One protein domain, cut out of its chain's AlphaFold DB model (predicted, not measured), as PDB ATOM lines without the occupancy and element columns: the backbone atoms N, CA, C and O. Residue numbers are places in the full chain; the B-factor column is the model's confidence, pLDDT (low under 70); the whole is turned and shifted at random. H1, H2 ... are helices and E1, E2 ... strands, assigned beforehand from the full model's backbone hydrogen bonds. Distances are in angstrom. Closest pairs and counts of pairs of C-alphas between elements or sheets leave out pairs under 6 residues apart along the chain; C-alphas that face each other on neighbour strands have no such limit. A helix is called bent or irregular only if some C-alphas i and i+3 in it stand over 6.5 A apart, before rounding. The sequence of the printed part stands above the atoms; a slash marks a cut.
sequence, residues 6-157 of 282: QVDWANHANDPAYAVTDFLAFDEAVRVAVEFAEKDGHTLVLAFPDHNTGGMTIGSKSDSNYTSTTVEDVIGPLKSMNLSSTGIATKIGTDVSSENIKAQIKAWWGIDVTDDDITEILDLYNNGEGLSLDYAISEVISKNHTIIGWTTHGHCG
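This is residues 6 to 157 of the 282 residues of an uncharacterized protein of bioreactor metagenome (UniProt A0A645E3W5). A cluster of four helices, H4, H5, H6 and H7, lies off the beginning of one long helix, H2, which runs away from it and makes much of the longest axis. H1 folds back beside the first part of H2, the short strand E1 returns along its far part, H3 meets its first residues, and long loops, residues 48 to 70 and 146 to 157, pair briefly with each other. The 152 printed residues hold seven named helices and one named strand, in the order H1 H2 E1 H3 H4 H5 H6 H7, and the class is mostly helix. The whole is only just compact, close to loose, with a radius of gyration of the C-alphas of 17.5 A and spans of 58 by 38 by 31 A.

Start with H1, residues 6 to 12, and H2, residues 16 to 40: they form a helical hairpin and touch through residues 16 to 23 of H2, closest at the C-alphas of Ala 10 and Ala 19, 4.8 A apart, at a shallow tilt of 32 degrees. E1, residues 45 to 47, pairs with no named strand; its closest C-alpha to H2 is Val 45, 6.7 A from that of Val 34. H3, residues 71 to 79, and H2 only just touch, only at their ends, with 3 pairs of C-alphas within 8 A, closest Ala 17 and Leu 78 at 5.2 A. Next, H4, residues 85 to 92, touches H5, residues 98 to 109, closest at the C-alphas of Ile 92 and Ile 101, 6.3 A apart. H5 touches H6, residues 115 to 126, about perpendicular at 79 degrees, closest at the C-alphas of Ser 98 and Ile 118, 6.3 A apart. H6 and H7, residues 133 to 145, form a second helical hairpin, closest at the C-alphas of Ile 121 and Ala 136, 5.1 A apart; their shallow tilt of 34.6 degrees is only just short of steep. H7 touches H4 with residues 133 to 138 alone, closest at the C-alphas of Asp 134 and Ser 85, 4.8 A apart. Every O i to N i+4 pair is within hydrogen-bond range in H1, H4, H5, H6 and H7; in H2 it is 20 of 21 and in H3 3 of 5.

Find C-alpha 6 at (11.072, -47.280, -18.014), where H1 begins. H2 runs 35.8 A from C-alpha 16 to C-alpha 40 at (15.543, -57.206, -45.497). H3 is irregular, but only just: C-alphas 74 and 77 are 7.0 A apart. H5 spans 15.9 A, H6 16.2 A and H7 17.3 A, ending at C-alpha 145 at (-9.122, -39.162, -10.714).

The C-alphas of His 42 and Asp 115, the two farthest apart, are 58.8 A apart. The printed part has no cut, the link from E1 to H3 is long, with 23 residues, and no printed residue is under 70 in pLDDT.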
ATOM      1  N   GLN A   6      11.809 -48.202 -18.874       97.44
ATOM      2  CA  GLN A   6      11.072 -47.280 -18.014       97.44
ATOM      3  C   GLN A   6       9.574 -47.610 -17.939       97.44
ATOM      4  O   GLN A   6       8.917 -47.151 -17.004       97.44
ATOM      5  N   VAL A   7       9.049 -48.472 -18.820       97.62
ATOM      6  CA  VAL A   7       7.705 -49.052 -18.690       97.62
ATOM      7  C   VAL A   7       7.574 -49.732 -17.330       97.62
ATOM      8  O   VAL A   7       6.625 -49.453 -16.602       97.62
ATOM      9  N   ASP A   8       8.541 -50.561 -16.941       98.31
ATOM     10  CA  ASP A   8       8.553 -51.224 -15.636       98.31
ATOM     11  C   ASP A   8       8.557 -50.207 -14.480       98.31
ATOM     12  O   ASP A   8       7.707 -50.252 -13.591       98.31
ATOM     13  N   TRP A   9       9.433 -49.204 -14.549       97.88
ATOM     14  CA  TRP A   9       9.567 -48.185 -13.502       97.88
ATOM     15  C   TRP A   9       8.294 -47.352 -13.337       97.88
ATOM     16  O   TRP A   9       7.899 -47.024 -12.217       97.88
ATOM     17  N   ALA A  10       7.641 -47.019 -14.448       97.88
ATOM     18  CA  ALA A  10       6.382 -46.294 -14.452       97.88
ATOM     19  C   ALA A  10       5.247 -47.102 -13.813       97.88
ATOM     20  O   ALA A  10       4.460 -46.559 -13.037       97.88
ATOM     21  N   ASN A  11       5.191 -48.404 -14.107       97.94
ATOM     22  CA  ASN A  11       4.206 -49.305 -13.520       97.94
ATOM     23  C   ASN A  11       4.497 -49.578 -12.037       97.94
ATOM     24  O   ASN A  11       3.560 -49.646 -11.253       97.94
ATOM     25  N   HIS A  12       5.762 -49.652 -11.610       98.06
ATOM     26  CA  HIS A  12       6.109 -49.683 -10.187       98.06
ATOM     27  C   HIS A  12       5.607 -48.435  -9.457       98.06
ATOM     28  O   HIS A  12       5.086 -48.534  -8.348       98.06
ATOM     29  N   ALA A  13       5.716 -47.266 -10.092       97.44
ATOM     30  CA  ALA A  13       5.200 -46.015  -9.554       97.44
ATOM     31  C   ALA A  13       3.668 -45.895  -9.630       97.44
ATOM     32  O   ALA A  13       3.141 -44.929  -9.096       97.44
ATOM     33  N   ASN A  14       2.950 -46.835 -10.260       97.38
ATOM     34  CA  ASN A  14       1.515 -46.737 -10.558       97.38
ATOM     35  C   ASN A  14       1.140 -45.451 -11.325       97.38
ATOM     36  O   ASN A  14       0.067 -44.880 -11.113       97.38
ATOM     37  N   ASP A  15       2.031 -44.975 -12.204       97.88
ATOM     38  CA  ASP A  15       1.834 -43.774 -13.022       97.88
ATOM     39  C   ASP A  15       1.378 -44.167 -14.442       97.88
ATOM     40  O   ASP A  15       2.202 -44.555 -15.281       97.88
ATOM     41  N   PRO A  16       0.073 -44.066 -14.756       95.12
ATOM     42  CA  PRO A  16      -0.455 -44.534 -16.033       95.12
ATOM     43  C   PRO A  16       0.002 -43.687 -17.222       95.12
ATOM     44  O   PRO A  16       0.142 -44.210 -18.328       95.12
ATOM     45  N   ALA A  17       0.242 -42.388 -17.036       95.19
ATOM     46  CA  ALA A  17       0.688 -41.538 -18.133       95.19
ATOM     47  C   ALA A  17       2.155 -41.800 -18.468       95.19
ATOM     48  O   ALA A  17       2.519 -41.885 -19.644       95.19
ATOM     49  N   TYR A  18       2.990 -41.997 -17.448       97.19
ATOM     50  CA  TYR A  18       4.373 -42.405 -17.646       97.19
ATOM     51  C   TYR A  18       4.453 -43.795 -18.301       97.19
ATOM     52  O   TYR A  18       5.150 -43.952 -19.302       97.19
ATOM     53  N   ALA A  19       3.652 -44.765 -17.844       97.12
ATOM     54  CA  ALA A  19       3.637 -46.111 -18.415       97.12
ATOM     55  C   ALA A  19       3.243 -46.098 -19.900       97.12
ATOM     56  O   ALA A  19       3.916 -46.705 -20.731       97.12
ATOM     57  N   VAL A  20       2.187 -45.357 -20.258       95.62
ATOM     58  CA  VAL A  20       1.740 -45.232 -21.654       95.62
ATOM     59  C   VAL A  20       2.781 -44.519 -22.513       95.62
ATOM     60  O   VAL A  20       3.043 -44.955 -23.632       95.62
ATOM     61  N   THR A  21       3.375 -43.428 -22.029       95.62
ATOM     62  CA  THR A  21       4.337 -42.657 -22.833       95.62
ATOM     63  C   THR A  21       5.635 -43.418 -23.082       95.62
ATOM     64  O   THR A  21       6.135 -43.372 -24.206       95.62
ATOM     65  N   ASP A  22       6.138 -44.176 -22.105       96.81
ATOM     66  CA  ASP A  22       7.319 -45.018 -22.316       96.81
ATOM     67  C   ASP A  22       7.003 -46.243 -23.191       96.81
ATOM     68  O   ASP A  22       7.789 -46.607 -24.066       96.81
ATOM     69  N   PHE A  23       5.799 -46.816 -23.067       97.12
ATOM     70  CA  PHE A  23       5.361 -47.897 -23.956       97.12
ATOM     71  C   PHE A  23       5.227 -47.427 -25.411       97.12
ATOM     72  O   PHE A  23       5.588 -48.158 -26.329       97.12
ATOM     73  N   LEU A  24       4.769 -46.191 -25.644       97.44
ATOM     74  CA  LEU A  24       4.753 -45.583 -26.980       97.44
ATOM     75  C   LEU A  24       6.172 -45.361 -27.526       97.44
ATOM     76  O   LEU A  24       6.408 -45.589 -28.710       97.44
ATOM     77  N   ALA A  25       7.131 -44.970 -26.682       97.81
ATOM     78  CA  ALA A  25       8.532 -44.870 -27.092       97.81
ATOM     79  C   ALA A  25       9.113 -46.246 -27.477       97.81
ATOM     80  O   ALA A  25       9.843 -46.364 -28.466       97.81
ATOM     81  N   PHE A  26       8.749 -47.304 -26.745       98.31
ATOM     82  CA  PHE A  26       9.092 -48.677 -27.113       98.31
ATOM     83  C   PHE A  26       8.424 -49.112 -28.429       98.31
ATOM     84  O   PHE A  26       9.102 -49.676 -29.290       98.31
ATOM     85  N   ASP A  27       7.143 -48.795 -28.641       98.31
ATOM     86  CA  ASP A  27       6.426 -49.062 -29.899       98.31
ATOM     87  C   ASP A  27       7.112 -48.394 -31.104       98.31
ATOM     88  O   ASP A  27       7.317 -49.026 -32.145       98.31
ATOM     89  N   GLU A  28       7.589 -47.153 -30.955       98.50
ATOM     90  CA  GLU A  28       8.374 -46.479 -31.993       98.50
ATOM     91  C   GLU A  28       9.683 -47.216 -32.320       98.50
ATOM     92  O   GLU A  28      10.055 -47.316 -33.496       98.50
ATOM     93  N   ALA A  29      10.371 -47.766 -31.315       98.31
ATOM     94  CA  ALA A  29      11.573 -48.574 -31.518       98.31
ATOM     95  C   ALA A  29      11.258 -49.913 -32.211       98.31
ATOM     96  O   ALA A  29      11.972 -50.314 -33.138       98.31
ATOM     97  N   VAL A  30      10.164 -50.577 -31.824       98.50
ATOM     98  CA  VAL A  30       9.677 -51.803 -32.477       98.50
ATOM     99  C   VAL A  30       9.337 -51.531 -33.940       98.50
ATOM    100  O   VAL A  30       9.750 -52.298 -34.812       98.50
ATOM    101  N   ARG A  31       8.670 -50.411 -34.245       98.62
ATOM    102  CA  ARG A  31       8.377 -49.999 -35.624       98.62
ATOM    103  C   ARG A  31       9.646 -49.910 -36.471       98.62
ATOM    104  O   ARG A  31       9.656 -50.428 -37.585       98.62
ATOM    105  N   VAL A  32      10.727 -49.318 -35.957       98.69
ATOM    106  CA  VAL A  32      12.014 -49.247 -36.677       98.69
ATOM    107  C   VAL A  32      12.559 -50.646 -36.991       98.69
ATOM    108  O   VAL A  32      13.011 -50.889 -38.112       98.69
ATOM    109  N   ALA A  33      12.495 -51.577 -36.035       98.50
ATOM    110  CA  ALA A  33      12.941 -52.955 -36.238       98.50
ATOM    111  C   ALA A  33      12.084 -53.699 -37.279       98.50
ATOM    112  O   ALA A  33      12.627 -54.396 -38.139       98.50
ATOM    113  N   VAL A  34      10.760 -53.522 -37.242       98.62
ATOM    114  CA  VAL A  34       9.829 -54.136 -38.200       98.62
ATOM    115  C   VAL A  34      10.021 -53.568 -39.608       98.62
ATOM    116  O   VAL A  34      10.145 -54.340 -40.554       98.62
ATOM    117  N   GLU A  35      10.140 -52.246 -39.763       98.69
ATOM    118  CA  GLU A  35      10.403 -51.605 -41.063       98.69
ATOM    119  C   GLU A  35      11.739 -52.053 -41.679       98.69
ATOM    120  O   GLU A  35      11.883 -52.115 -42.906       98.69
ATOM    121  N   PHE A  36      12.743 -52.336 -40.846       98.69
ATOM    122  CA  PHE A  36      13.994 -52.940 -41.297       98.69
ATOM    123  C   PHE A  36      13.768 -54.381 -41.764       98.69
ATOM    124  O   PHE A  36      14.161 -54.730 -42.879       98.69
ATOM    125  N   ALA A  37      13.088 -55.196 -40.954       98.31
ATOM    126  CA  ALA A  37      12.835 -56.596 -41.265       98.31
ATOM    127  C   ALA A  37      11.991 -56.793 -42.532       98.31
ATOM    128  O   ALA A  37      12.242 -57.717 -43.305       98.31
ATOM    129  N   GLU A  38      11.038 -55.895 -42.784       98.38
ATOM    130  CA  GLU A  38      10.249 -55.835 -44.017       98.38
ATOM    131  C   GLU A  38      11.109 -55.649 -45.269       98.38
ATOM    132  O   GLU A  38      10.868 -56.291 -46.292       98.38
ATOM    133  N   LYS A  39      12.112 -54.768 -45.199       98.38
ATOM    134  CA  LYS A  39      13.008 -54.468 -46.327       98.38
ATOM    135  C   LYS A  39      14.030 -55.574 -46.554       98.38
ATOM    136  O   LYS A  39      14.386 -55.843 -47.698       98.38
ATOM    137  N   ASP A  40      14.518 -56.168 -45.471       98.19
ATOM    138  CA  ASP A  40      15.543 -57.206 -45.497       98.19
ATOM    139  C   ASP A  40      14.979 -58.576 -45.912       98.19
ATOM    140  O   ASP A  40      15.614 -59.311 -46.664       98.19
ATOM    141  N   GLY A  41      13.770 -58.927 -45.460       97.62
ATOM    142  CA  GLY A  41      13.110 -60.197 -45.786       97.62
ATOM    143  C   GLY A  41      13.725 -61.439 -45.127       97.62
ATOM    144  O   GLY A  41      13.165 -62.530 -45.254       97.62
ATOM    145  N   HIS A  42      14.834 -61.293 -44.396       96.88
ATOM    146  CA  HIS A  42      15.561 -62.367 -43.714       96.88
ATOM    147  C   HIS A  42      15.717 -62.122 -42.206       96.88
ATOM    148  O   HIS A  42      16.428 -62.858 -41.526       96.88
ATOM    149  N   THR A  43      15.021 -61.120 -41.672       97.56
ATOM    150  CA  THR A  43      15.119 -60.719 -40.269       97.56
ATOM    151  C   THR A  43      13.907 -61.195 -39.469       97.56
ATOM    152  O   THR A  43      12.762 -60.956 -39.855       97.56
ATOM    153  N   LEU A  44      14.177 -61.831 -38.327       97.12
ATOM    154  CA  LEU A  44      13.198 -62.150 -37.287       97.12
ATOM    155  C   LEU A  44      13.191 -61.039 -36.229       97.12
ATOM    156  O   LEU A  44      14.240 -60.675 -35.699       97.12
ATOM    157  N   VAL A  45      12.004 -60.543 -35.888       98.19
ATOM    158  CA  VAL A  45      11.776 -59.597 -34.788       98.19
ATOM    159  C   VAL A  45      10.893 -60.270 -33.744       98.19
ATOM    160  O   VAL A  45       9.838 -60.813 -34.077       98.19
ATOM    161  N   LEU A  46      11.325 -60.214 -32.486       98.12
ATOM    162  CA  LEU A  46      10.564 -60.635 -31.313       98.12
ATOM    163  C   LEU A  46      10.443 -59.429 -30.379       98.12
ATOM    164  O   LEU A  46      11.451 -58.786 -30.088       98.12
ATOM    165  N   ALA A  47       9.232 -59.136 -29.917       97.94
ATOM    166  CA  ALA A  47       8.955 -58.128 -28.903       97.94
ATOM    167  C   ALA A  47       8.049 -58.750 -27.837       97.94
ATOM    168  O   ALA A  47       7.024 -59.349 -28.159       97.94
ATOM    169  N   PHE A  48       8.461 -58.655 -26.583       96.56
ATOM    170  CA  PHE A  48       7.767 -59.210 -25.426       96.56
ATOM    171  C   PHE A  48       8.345 -58.549 -24.168       96.56
ATOM    172  O   PHE A  48       9.525 -58.181 -24.188       96.56
ATOM    173  N   PRO A  49       7.555 -58.372 -23.102       96.62
ATOM    174  CA  PRO A  49       8.091 -57.980 -21.807       96.62
ATOM    175  C   PRO A  49       8.683 -59.206 -21.094       96.62
ATOM    176  O   PRO A  49       8.371 -60.353 -21.420       96.62
ATOM    177  N   ASP A  50       9.535 -58.971 -20.110       96.88
ATOM    178  CA  ASP A  50      10.080 -59.996 -19.221       96.88
ATOM    179  C   ASP A  50       9.090 -60.409 -18.117       96.88
ATOM    180  O   ASP A  50       9.058 -61.583 -17.739       96.88
ATOM    181  N   HIS A  51       8.256 -59.475 -17.649       97.81
ATOM    182  CA  HIS A  51       7.129 -59.702 -16.736       97.81
ATOM    183  C   HIS A  51       6.072 -58.585 -16.823       97.81
ATOM    184  O   HIS A  51       6.241 -57.594 -17.532       97.81
ATOM    185  N   ASN A  52       4.957 -58.740 -16.101       97.56
ATOM    186  CA  ASN A  52       4.057 -57.626 -15.800       97.56
ATOM    187  C   ASN A  52       4.487 -56.924 -14.506       97.56
ATOM    188  O   ASN A  52       5.018 -57.562 -13.593       97.56
ATOM    189  N   THR A  53       4.191 -55.631 -14.407       98.38
ATOM    190  CA  THR A  53       4.449 -54.817 -13.219       98.38
ATOM    191  C   THR A  53       3.201 -54.013 -12.859       98.38
ATOM    192  O   THR A  53       2.467 -53.547 -13.730       98.38
ATOM    193  N   GLY A  54       2.924 -53.878 -11.563       96.88
ATOM    194  CA  GLY A  54       1.822 -53.080 -11.017       96.88
ATOM    195  C   GLY A  54       0.437 -53.744 -11.076       96.88
ATOM    196  O   GLY A  54      -0.430 -53.483 -10.233       96.88
ATOM    197  N   GLY A  55       0.209 -54.643 -12.039       96.44
ATOM    198  CA  GLY A  55      -1.105 -55.243 -12.277       96.44
ATOM    199  C   GLY A  55      -2.112 -54.201 -12.761       96.44
ATOM    200  O   GLY A  55      -3.211 -54.105 -12.213       96.44
ATOM    201  N   MET A  56      -1.697 -53.383 -13.734       95.81
ATOM    202  CA  MET A  56      -2.506 -52.304 -14.298       95.81
ATOM    203  C   MET A  56      -3.815 -52.837 -14.897       95.81
ATOM    204  O   MET A  56      -3.812 -53.774 -15.699       95.81
ATOM    205  N   THR A  57      -4.938 -52.196 -14.580       94.44
ATOM    206  CA  THR A  57      -6.254 -52.519 -15.148       94.44
ATOM    207  C   THR A  57      -6.929 -51.291 -15.745       94.44
ATOM    208  O   THR A  57      -6.819 -50.186 -15.222       94.44
ATOM    209  N   ILE A  58      -7.695 -51.485 -16.822       92.56
ATOM    210  CA  ILE A  58      -8.659 -50.484 -17.296       92.56
ATOM    211  C   ILE A  58      -9.998 -50.785 -16.621       92.56
ATOM    212  O   ILE A  58     -10.611 -51.821 -16.887       92.56
ATOM    213  N   GLY A  59     -10.424 -49.888 -15.737       88.50
ATOM    214  CA  GLY A  59     -11.488 -50.128 -14.769       88.50
ATOM    215  C   GLY A  59     -10.896 -50.486 -13.406       88.50
ATOM    216  O   GLY A  59      -9.908 -51.216 -13.304       88.50
ATOM    217  N   SER A  60     -11.503 -49.968 -12.344       86.19
ATOM    218  CA  SER A  60     -11.033 -50.145 -10.970       86.19
ATOM    219  C   SER A  60     -12.210 -50.296 -10.010       86.19
ATOM    220  O   SER A  60     -13.370 -50.118 -10.379       86.19
ATOM    221  N   LYS A  61     -11.932 -50.593  -8.737       84.06
ATOM    222  CA  LYS A  61     -12.972 -50.640  -7.696       84.06
ATOM    223  C   LYS A  61     -13.697 -49.296  -7.526       84.06
ATOM    224  O   LYS A  61     -14.840 -49.281  -7.070       84.06
ATOM    225  N   SER A  62     -13.036 -48.193  -7.874       79.81
ATOM    226  CA  SER A  62     -13.599 -46.842  -7.839       79.81
ATOM    227  C   SER A  62     -14.467 -46.530  -9.066       79.81
ATOM    228  O   SER A  62     -15.250 -45.581  -9.027       79.81
ATOM    229  N   ASP A  63     -14.393 -47.335 -10.136       82.50
ATOM    230  CA  ASP A  63     -15.200 -47.155 -11.346       82.50
ATOM    231  C   ASP A  63     -16.632 -47.684 -11.153       82.50
ATOM    232  O   ASP A  63     -17.001 -48.800 -11.528       82.50
ATOM    233  N   SER A  64     -17.475 -46.841 -10.557       80.81
ATOM    234  CA  SER A  64     -18.903 -47.128 -10.364       80.81
ATOM    235  C   SER A  64     -19.716 -47.221 -11.667       80.81
ATOM    236  O   SER A  64     -20.837 -47.729 -11.636       80.81
ATOM    237  N   ASN A  65     -19.160 -46.785 -12.805       84.06
ATOM    238  CA  ASN A  65     -19.841 -46.699 -14.097       84.06
ATOM    239  C   ASN A  65     -19.197 -47.593 -15.170       84.06
ATOM    240  O   ASN A  65     -19.447 -47.375 -16.356       84.06
ATOM    241  N   TYR A  66     -18.458 -48.638 -14.771       83.75
ATOM    242  CA  TYR A  66     -17.649 -49.480 -15.667       83.75
ATOM    243  C   TYR A  66     -18.387 -50.015 -16.908       83.75
ATOM    244  O   TYR A  66     -17.788 -50.220 -17.959       83.75
ATOM    245  N   THR A  67     -19.707 -50.229 -16.824       88.69
ATOM    246  CA  THR A  67     -20.528 -50.687 -17.965       88.69
ATOM    247  C   THR A  67     -20.755 -49.630 -19.051       88.69
ATOM    248  O   THR A  67     -21.175 -49.970 -20.155       88.69
ATOM    249  N   SER A  68     -20.519 -48.358 -18.737       90.56
ATOM    250  CA  SER A  68     -20.696 -47.202 -19.624       90.56
ATOM    251  C   SER A  68     -19.401 -46.436 -19.893       90.56
ATOM    252  O   SER A  68     -19.443 -45.451 -20.627       90.56
ATOM    253  N   THR A  69     -18.279 -46.876 -19.320       88.94
ATOM    254  CA  THR A  69     -16.955 -46.278 -19.509       88.94
ATOM    255  C   THR A  69     -16.583 -46.243 -20.991       88.94
ATOM    256  O   THR A  69     -16.615 -47.260 -21.687       88.94
ATOM    257  N   THR A  70     -16.247 -45.053 -21.480       91.19
ATOM    258  CA  THR A  70     -15.844 -44.804 -22.868       91.19
ATOM    259  C   THR A  70     -14.325 -44.784 -23.014       91.19
ATOM    260  O   THR A  70     -13.582 -44.712 -22.035       91.19
ATOM    261  N   VAL A  71     -13.835 -44.818 -24.257       91.62
ATOM    262  CA  VAL A  71     -12.401 -44.644 -24.534       91.62
ATOM    263  C   VAL A  71     -11.931 -43.268 -24.063       91.62
ATOM    264  O   VAL A  71     -10.844 -43.150 -23.503       91.62
ATOM    265  N   GLU A  72     -12.757 -42.238 -24.243       92.06
ATOM    266  CA  GLU A  72     -12.496 -40.874 -23.793       92.06
ATOM    267  C   GLU A  72     -12.323 -40.777 -22.274       92.06
ATOM    268  O   GLU A  72     -11.444 -40.042 -21.829       92.06
ATOM    269  N   ASP A  73     -13.086 -41.548 -21.495       89.81
ATOM    270  CA  ASP A  73     -12.943 -41.601 -20.033       89.81
ATOM    271  C   ASP A  73     -11.601 -42.223 -19.614       89.81
ATOM    272  O   ASP A  73     -11.004 -41.809 -18.621       89.81
ATOM    273  N   VAL A  74     -11.088 -43.179 -20.399       90.62
ATOM    274  CA  VAL A  74      -9.782 -43.817 -20.163       90.62
ATOM    275  C   VAL A  74      -8.644 -42.849 -20.492       90.62
ATOM    276  O   VAL A  74      -7.736 -42.641 -19.692       90.62
ATOM    277  N   ILE A  75      -8.671 -42.262 -21.692       92.19
ATOM    278  CA  ILE A  75      -7.537 -41.496 -22.229       92.19
ATOM    279  C   ILE A  75      -7.550 -40.025 -21.806       92.19
ATOM    280  O   ILE A  75      -6.515 -39.365 -21.864       92.19
ATOM    281  N   GLY A  76      -8.718 -39.484 -21.458       92.06
ATOM    282  CA  GLY A  76      -8.923 -38.068 -21.156       92.06
ATOM    283  C   GLY A  76      -7.999 -37.562 -20.049       92.06
ATOM    284  O   GLY A  76      -7.240 -36.628 -20.316       92.06
ATOM    285  N   PRO A  77      -7.996 -38.194 -18.858       91.19
ATOM    286  CA  PRO A  77      -7.104 -37.817 -17.761       91.19
ATOM    287  C   PRO A  77      -5.619 -37.930 -18.128       91.19
ATOM    288  O   PRO A  77      -4.826 -37.062 -17.782       91.19
ATOM    289  N   LEU A  78      -5.238 -38.963 -18.888       94.06
ATOM    290  CA  LEU A  78      -3.835 -39.210 -19.240       94.06
ATOM    291  C   LEU A  78      -3.276 -38.140 -20.186       94.06
ATOM    292  O   LEU A  78      -2.105 -37.789 -20.105       94.06
ATOM    293  N   LYS A  79      -4.110 -37.566 -21.062       94.00
ATOM    294  CA  LYS A  79      -3.683 -36.530 -22.020       94.00
ATOM    295  C   LYS A  79      -3.229 -35.228 -21.364       94.00
ATOM    296  O   LYS A  79      -2.506 -34.465 -22.001       94.00
ATOM    297  N   SER A  80      -3.677 -34.928 -20.145       93.44
ATOM    298  CA  SER A  80      -3.233 -33.737 -19.415       93.44
ATOM    299  C   SER A  80      -2.015 -33.993 -18.529       93.44
ATOM    300  O   SER A  80      -1.427 -33.028 -18.040       93.44
ATOM    301  N   MET A  81      -1.610 -35.254 -18.355       95.88
ATOM    302  CA  MET A  81      -0.445 -35.662 -17.575       95.88
ATOM    303  C   MET A  81       0.846 -35.519 -18.392       95.88
ATOM    304  O   MET A  81       1.223 -36.397 -19.157       95.88
ATOM    305  N   ASN A  82       1.527 -34.381 -18.232       95.94
ATOM    306  CA  ASN A  82       2.686 -33.983 -19.047       95.94
ATOM    307  C   ASN A  82       4.047 -34.142 -18.345       95.94
ATOM    308  O   ASN A  82       5.063 -33.649 -18.836       95.94
ATOM    309  N   LEU A  83       4.079 -34.766 -17.170       97.06
ATOM    310  CA  LEU A  83       5.296 -35.021 -16.401       97.06
ATOM    311  C   LEU A  83       5.093 -36.303 -15.597       97.06
ATOM    312  O   LEU A  83       3.997 -36.498 -15.091       97.06
ATOM    313  N   SER A  84       6.109 -37.151 -15.445       97.62
ATOM    314  CA  SER A  84       5.988 -38.302 -14.543       97.62
ATOM    315  C   SER A  84       5.810 -37.848 -13.095       97.62
ATOM    316  O   SER A  84       6.230 -36.749 -12.709       97.62
ATOM    317  N   SER A  85       5.242 -38.710 -12.265       97.50
ATOM    318  CA  SER A  85       5.106 -38.485 -10.830       97.50
ATOM    319  C   SER A  85       6.449 -38.245 -10.141       97.50
ATOM    320  O   SER A  85       6.554 -37.337  -9.319       97.50
ATOM    321  N   THR A  86       7.516 -38.942 -10.548       96.94
ATOM    322  CA  THR A  86       8.894 -38.670 -10.100       96.94
ATOM    323  C   THR A  86       9.334 -37.248 -10.467       96.94
ATOM    324  O   THR A  86       9.967 -36.541  -9.671       96.94
ATOM    325  N   GLY A  87       8.966 -36.777 -11.661       97.81
ATOM    326  CA  GLY A  87       9.189 -35.396 -12.078       97.81
ATOM    327  C   GLY A  87       8.399 -34.395 -11.230       97.81
ATOM    328  O   GLY A  87       8.958 -33.378 -10.820       97.81
ATOM    329  N   ILE A  88       7.135 -34.685 -10.909       98.25
ATOM    330  CA  ILE A  88       6.314 -33.861 -10.008       98.25
ATOM    331  C   ILE A  88       6.917 -33.818  -8.603       98.25
ATOM    332  O   ILE A  88       7.097 -32.729  -8.061       98.25
ATOM    333  N   ALA A  89       7.305 -34.961  -8.035       97.81
ATOM    334  CA  ALA A  89       7.969 -35.030  -6.735       97.81
ATOM    335  C   ALA A  89       9.263 -34.199  -6.721       97.81
ATOM    336  O   ALA A  89       9.527 -33.467  -5.769       97.81
ATOM    337  N   THR A  90      10.020 -34.204  -7.824       98.06
ATOM    338  CA  THR A  90      11.195 -33.334  -7.994       98.06
ATOM    339  C   THR A  90      10.827 -31.844  -7.997       98.06
ATOM    340  O   THR A  90      11.572 -31.030  -7.452       98.06
ATOM    341  N   LYS A  91       9.689 -31.456  -8.593       98.38
ATOM    342  CA  LYS A  91       9.191 -30.065  -8.569       98.38
ATOM    343  C   LYS A  91       8.704 -29.637  -7.187       98.38
ATOM    344  O   LYS A  91       8.883 -28.475  -6.835       98.38
ATOM    345  N   ILE A  92       8.114 -30.556  -6.425       98.25
ATOM    346  CA  ILE A  92       7.697 -30.322  -5.038       98.25
ATOM    347  C   ILE A  92       8.932 -30.132  -4.145       98.25
ATOM    348  O   ILE A  92       8.997 -29.194  -3.348       98.25
ATOM    349  N   GLY A  93       9.950 -30.979  -4.323       96.75
ATOM    350  CA  GLY A  93      11.182 -30.921  -3.548       96.75
ATOM    351  C   GLY A  93      10.913 -31.129  -2.056       96.75
ATOM    352  O   GLY A  93      10.207 -32.051  -1.664       96.75
ATOM    353  N   THR A  94      11.484 -30.273  -1.210       96.19
ATOM    354  CA  THR A  94      11.333 -30.375   0.252       96.19
ATOM    355  C   THR A  94      10.090 -29.670   0.801       96.19
ATOM    356  O   THR A  94       9.792 -29.817   1.983       96.19
ATOM    357  N   ASP A  95       9.393 -28.869  -0.008       97.25
ATOM    358  CA  ASP A  95       8.169 -28.172   0.402       97.25
ATOM    359  C   ASP A  95       6.949 -29.056   0.132       97.25
ATOM    360  O   ASP A  95       6.255 -28.907  -0.870       97.25
ATOM    361  N   VAL A  96       6.698 -29.994   1.042       96.25
ATOM    362  CA  VAL A  96       5.560 -30.924   0.978       96.25
ATOM    363  C   VAL A  96       4.266 -30.322   1.549       96.25
ATOM    364  O   VAL A  96       3.420 -31.040   2.075       96.25
ATOM    365  N   SER A  97       4.109 -28.995   1.486       97.56
ATOM    366  CA  SER A  97       2.855 -28.334   1.858       97.56
ATOM    367  C   SER A  97       1.721 -28.709   0.905       97.56
ATOM    368  O   SER A  97       1.927 -28.911  -0.296       97.56
ATOM    369  N   SER A  98       0.496 -28.751   1.436       97.75
ATOM    370  CA  SER A  98      -0.708 -29.024   0.654       97.75
ATOM    371  C   SER A  98      -0.820 -28.092  -0.549       97.75
ATOM    372  O   SER A  98      -1.097 -28.537  -1.659       97.75
ATOM    373  N   GLU A  99      -0.550 -26.801  -0.361       98.25
ATOM    374  CA  GLU A  99      -0.606 -25.794  -1.417       98.25
ATOM    375  C   GLU A  99       0.369 -26.100  -2.556       98.25
ATOM    376  O   GLU A  99      -0.015 -26.010  -3.725       98.25
ATOM    377  N   ASN A 100       1.608 -26.490  -2.238       98.56
ATOM    378  CA  ASN A 100       2.603 -26.797  -3.257       98.56
ATOM    379  C   ASN A 100       2.266 -28.094  -4.004       98.56
ATOM    380  O   ASN A 100       2.289 -28.104  -5.234       98.56
ATOM    381  N   ILE A 101       1.879 -29.162  -3.295       98.50
ATOM    382  CA  ILE A 101       1.491 -30.436  -3.924       98.50
ATOM    383  C   ILE A 101       0.330 -30.210  -4.903       98.50
ATOM    384  O   ILE A 101       0.428 -30.588  -6.073       98.50
ATOM    385  N   LYS A 102      -0.731 -29.510  -4.470       98.62
ATOM    386  CA  LYS A 102      -1.865 -29.163  -5.341       98.62
ATOM    387  C   LYS A 102      -1.429 -28.348  -6.552       98.62
ATOM    388  O   LYS A 102      -1.856 -28.636  -7.669       98.62
ATOM    389  N   ALA A 103      -0.577 -27.342  -6.345       98.62
ATOM    390  CA  ALA A 103      -0.094 -26.488  -7.422       98.62
ATOM    391  C   ALA A 103       0.691 -27.282  -8.475       98.62
ATOM    392  O   ALA A 103       0.459 -27.083  -9.669       98.62
ATOM    393  N   GLN A 104       1.576 -28.198  -8.064       98.62
ATOM    394  CA  GLN A 104       2.357 -29.002  -9.009       98.62
ATOM    395  C   GLN A 104       1.490 -30.032  -9.743       98.62
ATOM    396  O   GLN A 104       1.595 -30.132 -10.965       98.62
ATOM    397  N   ILE A 105       0.592 -30.742  -9.049       98.38
ATOM    398  CA  ILE A 105      -0.328 -31.689  -9.704       98.38
ATOM    399  C   ILE A 105      -1.217 -30.949 -10.710       98.38
ATOM    400  O   ILE A 105      -1.328 -31.362 -11.863       98.38
ATOM    401  N   LYS A 106      -1.779 -29.793 -10.337       98.19
ATOM    402  CA  LYS A 106      -2.590 -28.999 -11.263       98.19
ATOM    403  C   LYS A 106      -1.786 -28.512 -12.468       98.19
ATOM    404  O   LYS A 106      -2.285 -28.562 -13.591       98.19
ATOM    405  N   ALA A 107      -0.560 -28.037 -12.249       98.25
ATOM    406  CA  ALA A 107       0.285 -27.497 -13.309       98.25
ATOM    407  C   ALA A 107       0.709 -28.561 -14.330       98.25
ATOM    408  O   ALA A 107       0.718 -28.279 -15.527       98.25
ATOM    409  N   TRP A 108       1.060 -29.763 -13.867       98.06
ATOM    410  CA  TRP A 108       1.660 -30.792 -14.718       98.06
ATOM    411  C   TRP A 108       0.685 -31.867 -15.174       98.06
ATOM    412  O   TRP A 108       0.879 -32.417 -16.255       98.06
ATOM    413  N   TRP A 109      -0.354 -32.146 -14.385       97.44
ATOM    414  CA  TRP A 109      -1.382 -33.140 -14.697       97.44
ATOM    415  C   TRP A 109      -2.742 -32.545 -15.036       97.44
ATOM    416  O   TRP A 109      -3.613 -33.259 -15.526       97.44
ATOM    417  N   GLY A 110      -2.954 -31.246 -14.812       96.81
ATOM    418  CA  GLY A 110      -4.232 -30.585 -15.092       96.81
ATOM    419  C   GLY A 110      -5.357 -30.950 -14.115       96.81
ATOM    420  O   GLY A 110      -6.459 -30.411 -14.244       96.81
ATOM    421  N   ILE A 111      -5.076 -31.799 -13.124       96.06
ATOM    422  CA  ILE A 111      -6.048 -32.359 -12.181       96.06
ATOM    423  C   ILE A 111      -6.221 -31.426 -10.981       96.06
ATOM    424  O   ILE A 111      -5.246 -30.992 -10.366       96.06
ATOM    425  N   ASP A 112      -7.475 -31.112 -10.655       96.31
ATOM    426  CA  ASP A 112      -7.836 -30.385  -9.437       96.31
ATOM    427  C   ASP A 112      -7.998 -31.373  -8.279       96.31
ATOM    428  O   ASP A 112      -9.036 -32.013  -8.123       96.31
ATOM    429  N   VAL A 113      -6.953 -31.489  -7.466       96.62
ATOM    430  CA  VAL A 113      -6.937 -32.349  -6.279       96.62
ATOM    431  C   VAL A 113      -7.623 -31.700  -5.075       96.62
ATOM    432  O   VAL A 113      -7.482 -30.502  -4.803       96.62
ATOM    433  N   THR A 114      -8.362 -32.513  -4.331       97.69
ATOM    434  CA  THR A 114      -9.107 -32.126  -3.128       97.69
ATOM    435  C   THR A 114      -8.211 -32.101  -1.883       97.69
ATOM    436  O   THR A 114      -7.059 -32.527  -1.920       97.69
ATOM    437  N   ASP A 115      -8.703 -31.565  -0.760       97.94
ATOM    438  CA  ASP A 115      -7.999 -31.690   0.532       97.94
ATOM    439  C   ASP A 115      -7.936 -33.147   1.021       97.94
ATOM    440  O   ASP A 115      -6.954 -33.536   1.656       97.94
ATOM    441  N   ASP A 116      -8.942 -33.955   0.679       97.94
ATOM    442  CA  ASP A 116      -8.973 -35.383   1.003       97.94
ATOM    443  C   ASP A 116      -7.884 -36.138   0.226       97.94
ATOM    444  O   ASP A 116      -7.155 -36.925   0.827       97.94
ATOM    445  N   ASP A 117      -7.682 -35.822  -1.063       98.19
ATOM    446  CA  ASP A 117      -6.579 -36.390  -1.858       98.19
ATOM    447  C   ASP A 117      -5.217 -36.075  -1.230       98.19
ATOM    448  O   ASP A 117      -4.365 -36.949  -1.107       98.19
ATOM    449  N   ILE A 118      -5.000 -34.825  -0.803       98.38
ATOM    450  CA  ILE A 118      -3.735 -34.431  -0.170       98.38
ATOM    451  C   ILE A 118      -3.531 -35.149   1.161       98.38
ATOM    452  O   ILE A 118      -2.411 -35.560   1.464       98.38
ATOM    453  N   THR A 119      -4.596 -35.306   1.945       98.00
ATOM    454  CA  THR A 119      -4.538 -36.053   3.204       98.00
ATOM    455  C   THR A 119      -4.133 -37.502   2.938       98.00
ATOM    456  O   THR A 119      -3.189 -37.981   3.556       98.00
ATOM    457  N   GLU A 120      -4.752 -38.166   1.956       97.44
ATOM    458  CA  GLU A 120      -4.420 -39.546   1.580       97.44
ATOM    459  C   GLU A 120      -2.971 -39.681   1.073       97.44
ATOM    460  O   GLU A 120      -2.248 -40.581   1.501       97.44
ATOM    461  N   ILE A 121      -2.505 -38.748   0.232       97.88
ATOM    462  CA  ILE A 121      -1.116 -38.717  -0.262       97.88
ATOM    463  C   ILE A 121      -0.129 -38.587   0.904       97.88
ATOM    464  O   ILE A 121       0.857 -39.322   0.974       97.88
ATOM    465  N   LEU A 122      -0.370 -37.645   1.821       96.94
ATOM    466  CA  LEU A 122       0.522 -37.404   2.954       96.94
ATOM    467  C   LEU A 122       0.478 -38.540   3.977       96.94
ATOM    468  O   LEU A 122       1.504 -38.813   4.603       96.94
ATOM    469  N   ASP A 123      -0.658 -39.217   4.133       96.25
ATOM    470  CA  ASP A 123      -0.771 -40.404   4.976       96.25
ATOM    471  C   ASP A 123       0.056 -41.562   4.400       96.25
ATOM    472  O   ASP A 123       0.838 -42.167   5.132       96.25
ATOM    473  N   LEU A 124      -0.028 -41.830   3.090       95.94
ATOM    474  CA  LEU A 124       0.795 -42.852   2.425       95.94
ATOM    475  C   LEU A 124       2.295 -42.529   2.488       95.94
ATOM    476  O   LEU A 124       3.112 -43.423   2.716       95.94
ATOM    477  N   TYR A 125       2.656 -41.255   2.323       95.12
ATOM    478  CA  TYR A 125       4.044 -40.791   2.342       95.12
ATOM    479  C   TYR A 125       4.680 -40.832   3.744       95.12
ATOM    480  O   TYR A 125       5.830 -41.235   3.898       95.12
ATOM    481  N   ASN A 126       3.952 -40.425   4.791       91.94
ATOM    482  CA  ASN A 126       4.517 -40.278   6.141       91.94
ATOM    483  C   ASN A 126       4.408 -41.543   7.020       91.94
ATOM    484  O   ASN A 126       4.905 -41.549   8.152       91.94
ATOM    485  N   ASN A 127       3.744 -42.605   6.560       81.19
ATOM    486  CA  ASN A 127       3.449 -43.777   7.384       81.19
ATOM    487  C   ASN A 127       4.620 -44.775   7.483       81.19
ATOM    488  O   ASN A 127       4.682 -45.738   6.728       81.19
ATOM    489  N   GLY A 128       5.510 -44.609   8.468       74.50
ATOM    490  CA  GLY A 128       6.536 -45.610   8.805       74.50
ATOM    491  C   GLY A 128       7.497 -45.896   7.644       74.50
ATOM    492  O   GLY A 128       8.297 -45.035   7.293       74.50
ATOM    493  N   GLU A 129       7.410 -47.091   7.051       76.44
ATOM    494  CA  GLU A 129       8.024 -47.431   5.749       76.44
ATOM    495  C   GLU A 129       7.150 -46.913   4.588       76.44
ATOM    496  O   GLU A 129       6.792 -47.662   3.680       76.44
ATOM    497  N   GLY A 130       6.731 -45.648   4.673       78.50
ATOM    498  CA  GLY A 130       5.785 -45.035   3.743       78.50
ATOM    499  C   GLY A 130       6.298 -45.044   2.306       78.50
ATOM    500  O   GLY A 130       7.496 -45.194   2.048       78.50
ATOM    501  N   LEU A 131       5.381 -44.871   1.358       91.81
ATOM    502  CA  LEU A 131       5.742 -44.770  -0.051       91.81
ATOM    503  C   LEU A 131       6.606 -43.531  -0.297       91.81
ATOM    504  O   LEU A 131       6.507 -42.530   0.413       91.81
ATOM    505  N   SER A 132       7.421 -43.557  -1.351       95.81
ATOM    506  CA  SER A 132       8.004 -42.318  -1.859       95.81
ATOM    507  C   SER A 132       6.892 -41.377  -2.344       95.81
ATOM    508  O   SER A 132       5.797 -41.807  -2.712       95.81
ATOM    509  N   LEU A 133       7.153 -40.066  -2.325       97.00
ATOM    510  CA  LEU A 133       6.131 -39.060  -2.630       97.00
ATOM    511  C   LEU A 133       5.511 -39.250  -4.024       97.00
ATOM    512  O   LEU A 133       4.314 -39.051  -4.200       97.00
ATOM    513  N   ASP A 134       6.311 -39.644  -5.012       97.56
ATOM    514  CA  ASP A 134       5.844 -39.934  -6.366       97.56
ATOM    515  C   ASP A 134       4.902 -41.144  -6.431       97.56
ATOM    516  O   ASP A 134       3.891 -41.088  -7.134       97.56
ATOM    517  N   TYR A 135       5.170 -42.191  -5.649       97.88
ATOM    518  CA  TYR A 135       4.311 -43.375  -5.567       97.88
ATOM    519  C   TYR A 135       2.991 -43.028  -4.874       97.88
ATOM    520  O   TYR A 135       1.925 -43.346  -5.395       97.88
ATOM    521  N   ALA A 136       3.049 -42.291  -3.758       97.75
ATOM    522  CA  ALA A 136       1.859 -41.840  -3.037       97.75
ATOM    523  C   ALA A 136       0.955 -40.948  -3.907       97.75
ATOM    524  O   ALA A 136      -0.259 -41.141  -3.943       97.75
ATOM    525  N   ILE A 137       1.538 -39.994  -4.647       97.88
ATOM    526  CA  ILE A 137       0.794 -39.152  -5.597       97.88
ATOM    527  C   ILE A 137       0.121 -40.027  -6.659       97.88
ATOM    528  O   ILE A 137      -1.080 -39.913  -6.882       97.88
ATOM    529  N   SER A 138       0.876 -40.904  -7.314       97.31
ATOM    530  CA  SER A 138       0.356 -41.708  -8.426       97.31
ATOM    531  C   SER A 138      -0.736 -42.678  -7.991       97.31
ATOM    532  O   SER A 138      -1.729 -42.823  -8.702       97.31
ATOM    533  N   GLU A 139      -0.599 -43.298  -6.815       95.62
ATOM    534  CA  GLU A 139      -1.604 -44.210  -6.266       95.62
ATOM    535  C   GLU A 139      -2.938 -43.488  -6.031       95.62
ATOM    536  O   GLU A 139      -3.975 -43.923  -6.538       95.62
ATOM    537  N   VAL A 140      -2.912 -42.351  -5.329       96.56
ATOM    538  CA  VAL A 140      -4.130 -41.591  -5.004       96.56
ATOM    539  C   VAL A 140      -4.767 -41.007  -6.258       96.56
ATOM    540  O   VAL A 140      -5.977 -41.126  -6.453       96.56
ATOM    541  N   ILE A 141      -3.971 -40.416  -7.154       95.94
ATOM    542  CA  ILE A 141      -4.509 -39.815  -8.376       95.94
ATOM    543  C   ILE A 141      -5.055 -40.874  -9.330       95.94
ATOM    544  O   ILE A 141      -6.158 -40.688  -9.848       95.94
ATOM    545  N   SER A 142      -4.361 -42.000  -9.519       94.69
ATOM    546  CA  SER A 142      -4.888 -43.112 -10.319       94.69
ATOM    547  C   SER A 142      -6.229 -43.591  -9.768       94.69
ATOM    548  O   SER A 142      -7.195 -43.709 -10.521       94.69
ATOM    549  N   LYS A 143      -6.320 -43.783  -8.448       94.06
ATOM    550  CA  LYS A 143      -7.515 -44.289  -7.766       94.06
ATOM    551  C   LYS A 143      -8.706 -43.323  -7.790       94.06
ATOM    552  O   LYS A 143      -9.840 -43.792  -7.924       94.06
ATOM    553  N   ASN A 144      -8.469 -42.024  -7.601       94.50
ATOM    554  CA  ASN A 144      -9.531 -41.039  -7.356       94.50
ATOM    555  C   ASN A 144      -9.893 -40.213  -8.602       94.50
ATOM    556  O   ASN A 144     -11.021 -39.730  -8.703       94.50
ATOM    557  N   HIS A 145      -8.968 -40.057  -9.554       93.62
ATOM    558  CA  HIS A 145      -9.122 -39.162 -10.714       93.62
ATOM    559  C   HIS A 145      -8.997 -39.871 -12.063       93.62
ATOM    560  O   HIS A 145      -9.126 -39.237 -13.112       93.62
ATOM    561  N   THR A 146      -8.767 -41.183 -12.058       92.62
ATOM    562  CA  THR A 146      -8.758 -42.007 -13.267       92.62
ATOM    563  C   THR A 146      -9.579 -43.277 -13.058       92.62
ATOM    564  O   THR A 146     -10.013 -43.594 -11.952       92.62
ATOM    565  N   ILE A 147      -9.785 -44.027 -14.137       92.31
ATOM    566  CA  ILE A 147     -10.354 -45.377 -14.074       92.31
ATOM    567  C   ILE A 147      -9.276 -46.472 -14.035       92.31
ATOM    568  O   ILE A 147      -9.612 -47.656 -14.066       92.31
ATOM    569  N   ILE A 148      -7.991 -46.102 -14.042       94.25
ATOM    570  CA  ILE A 148      -6.885 -47.058 -14.068       94.25
ATOM    571  C   ILE A 148      -6.696 -47.635 -12.667       94.25
ATOM    572  O   ILE A 148      -6.547 -46.904 -11.687       94.25
ATOM    573  N   GLY A 149      -6.756 -48.960 -12.574       94.50
ATOM    574  CA  GLY A 149      -6.518 -49.699 -11.342       94.50
ATOM    575  C   GLY A 149      -5.109 -50.277 -11.286       94.50
ATOM    576  O   GLY A 149      -4.486 -50.515 -12.317       94.50
ATOM    577  N   TRP A 150      -4.652 -50.529 -10.064       96.62
ATOM    578  CA  TRP A 150      -3.363 -51.139  -9.748       96.62
ATOM    579  C   TRP A 150      -3.545 -52.107  -8.581       96.62
ATOM    580  O   TRP A 150      -4.437 -51.920  -7.747       96.62
ATOM    581  N   THR A 151      -2.721 -53.150  -8.515       95.75
ATOM    582  CA  THR A 151      -2.811 -54.176  -7.458       95.75
ATOM    583  C   THR A 151      -1.591 -54.236  -6.548       95.75
ATOM    584  O   THR A 151      -1.684 -54.762  -5.440       95.75
ATOM    585  N   THR A 152      -0.448 -53.728  -7.003       95.81
ATOM    586  CA  THR A 152       0.833 -53.817  -6.300       95.81
ATOM    587  C   THR A 152       1.777 -52.721  -6.792       95.81
ATOM    588  O   THR A 152       1.537 -52.134  -7.836       95.81
ATOM    589  N   HIS A 153       2.867 -52.484  -6.066       96.38
ATOM    590  CA  HIS A 153       4.048 -51.760  -6.554       96.38
ATOM    591  C   HIS A 153       5.173 -52.730  -6.945       96.38
ATOM    592  O   HIS A 153       6.337 -52.357  -6.949       96.38
ATOM    593  N   GLY A 154       4.861 -54.008  -7.163       96.81
ATOM    594  CA  GLY A 154       5.804 -55.058  -7.548       96.81
ATOM    595  C   GLY A 154       5.430 -55.704  -8.879       96.81
ATOM    596  O   GLY A 154       4.651 -55.154  -9.653       96.81
ATOM    597  N   HIS A 155       5.967 -56.896  -9.125       98.12
ATOM    598  CA  HIS A 155       5.683 -57.651 -10.346       98.12
ATOM    599  C   HIS A 155       4.444 -58.536 -10.191       98.12
ATOM    600  O   HIS A 155       4.097 -58.959  -9.081       98.12
ATOM    601  N   CYS A 156       3.831 -58.865 -11.322       97.75
ATOM    602  CA  CYS A 156       2.710 -59.789 -11.430       97.75
ATOM    603  C   CYS A 156       3.097 -60.994 -12.311       97.75
ATOM    604  O   CYS A 156       3.992 -60.913 -13.152       97.75
ATOM    605  N   GLY A 157       2.491 -62.151 -12.029       97.06
ATOM    606  CA  GLY A 157       2.912 -63.458 -12.555       97.06
ATOM    607  C   GLY A 157       2.043 -64.017 -13.680       97.06
ATOM    608  O   GLY A 157       2.040 -65.229 -13.882       97.06
TER     609      GLY A 157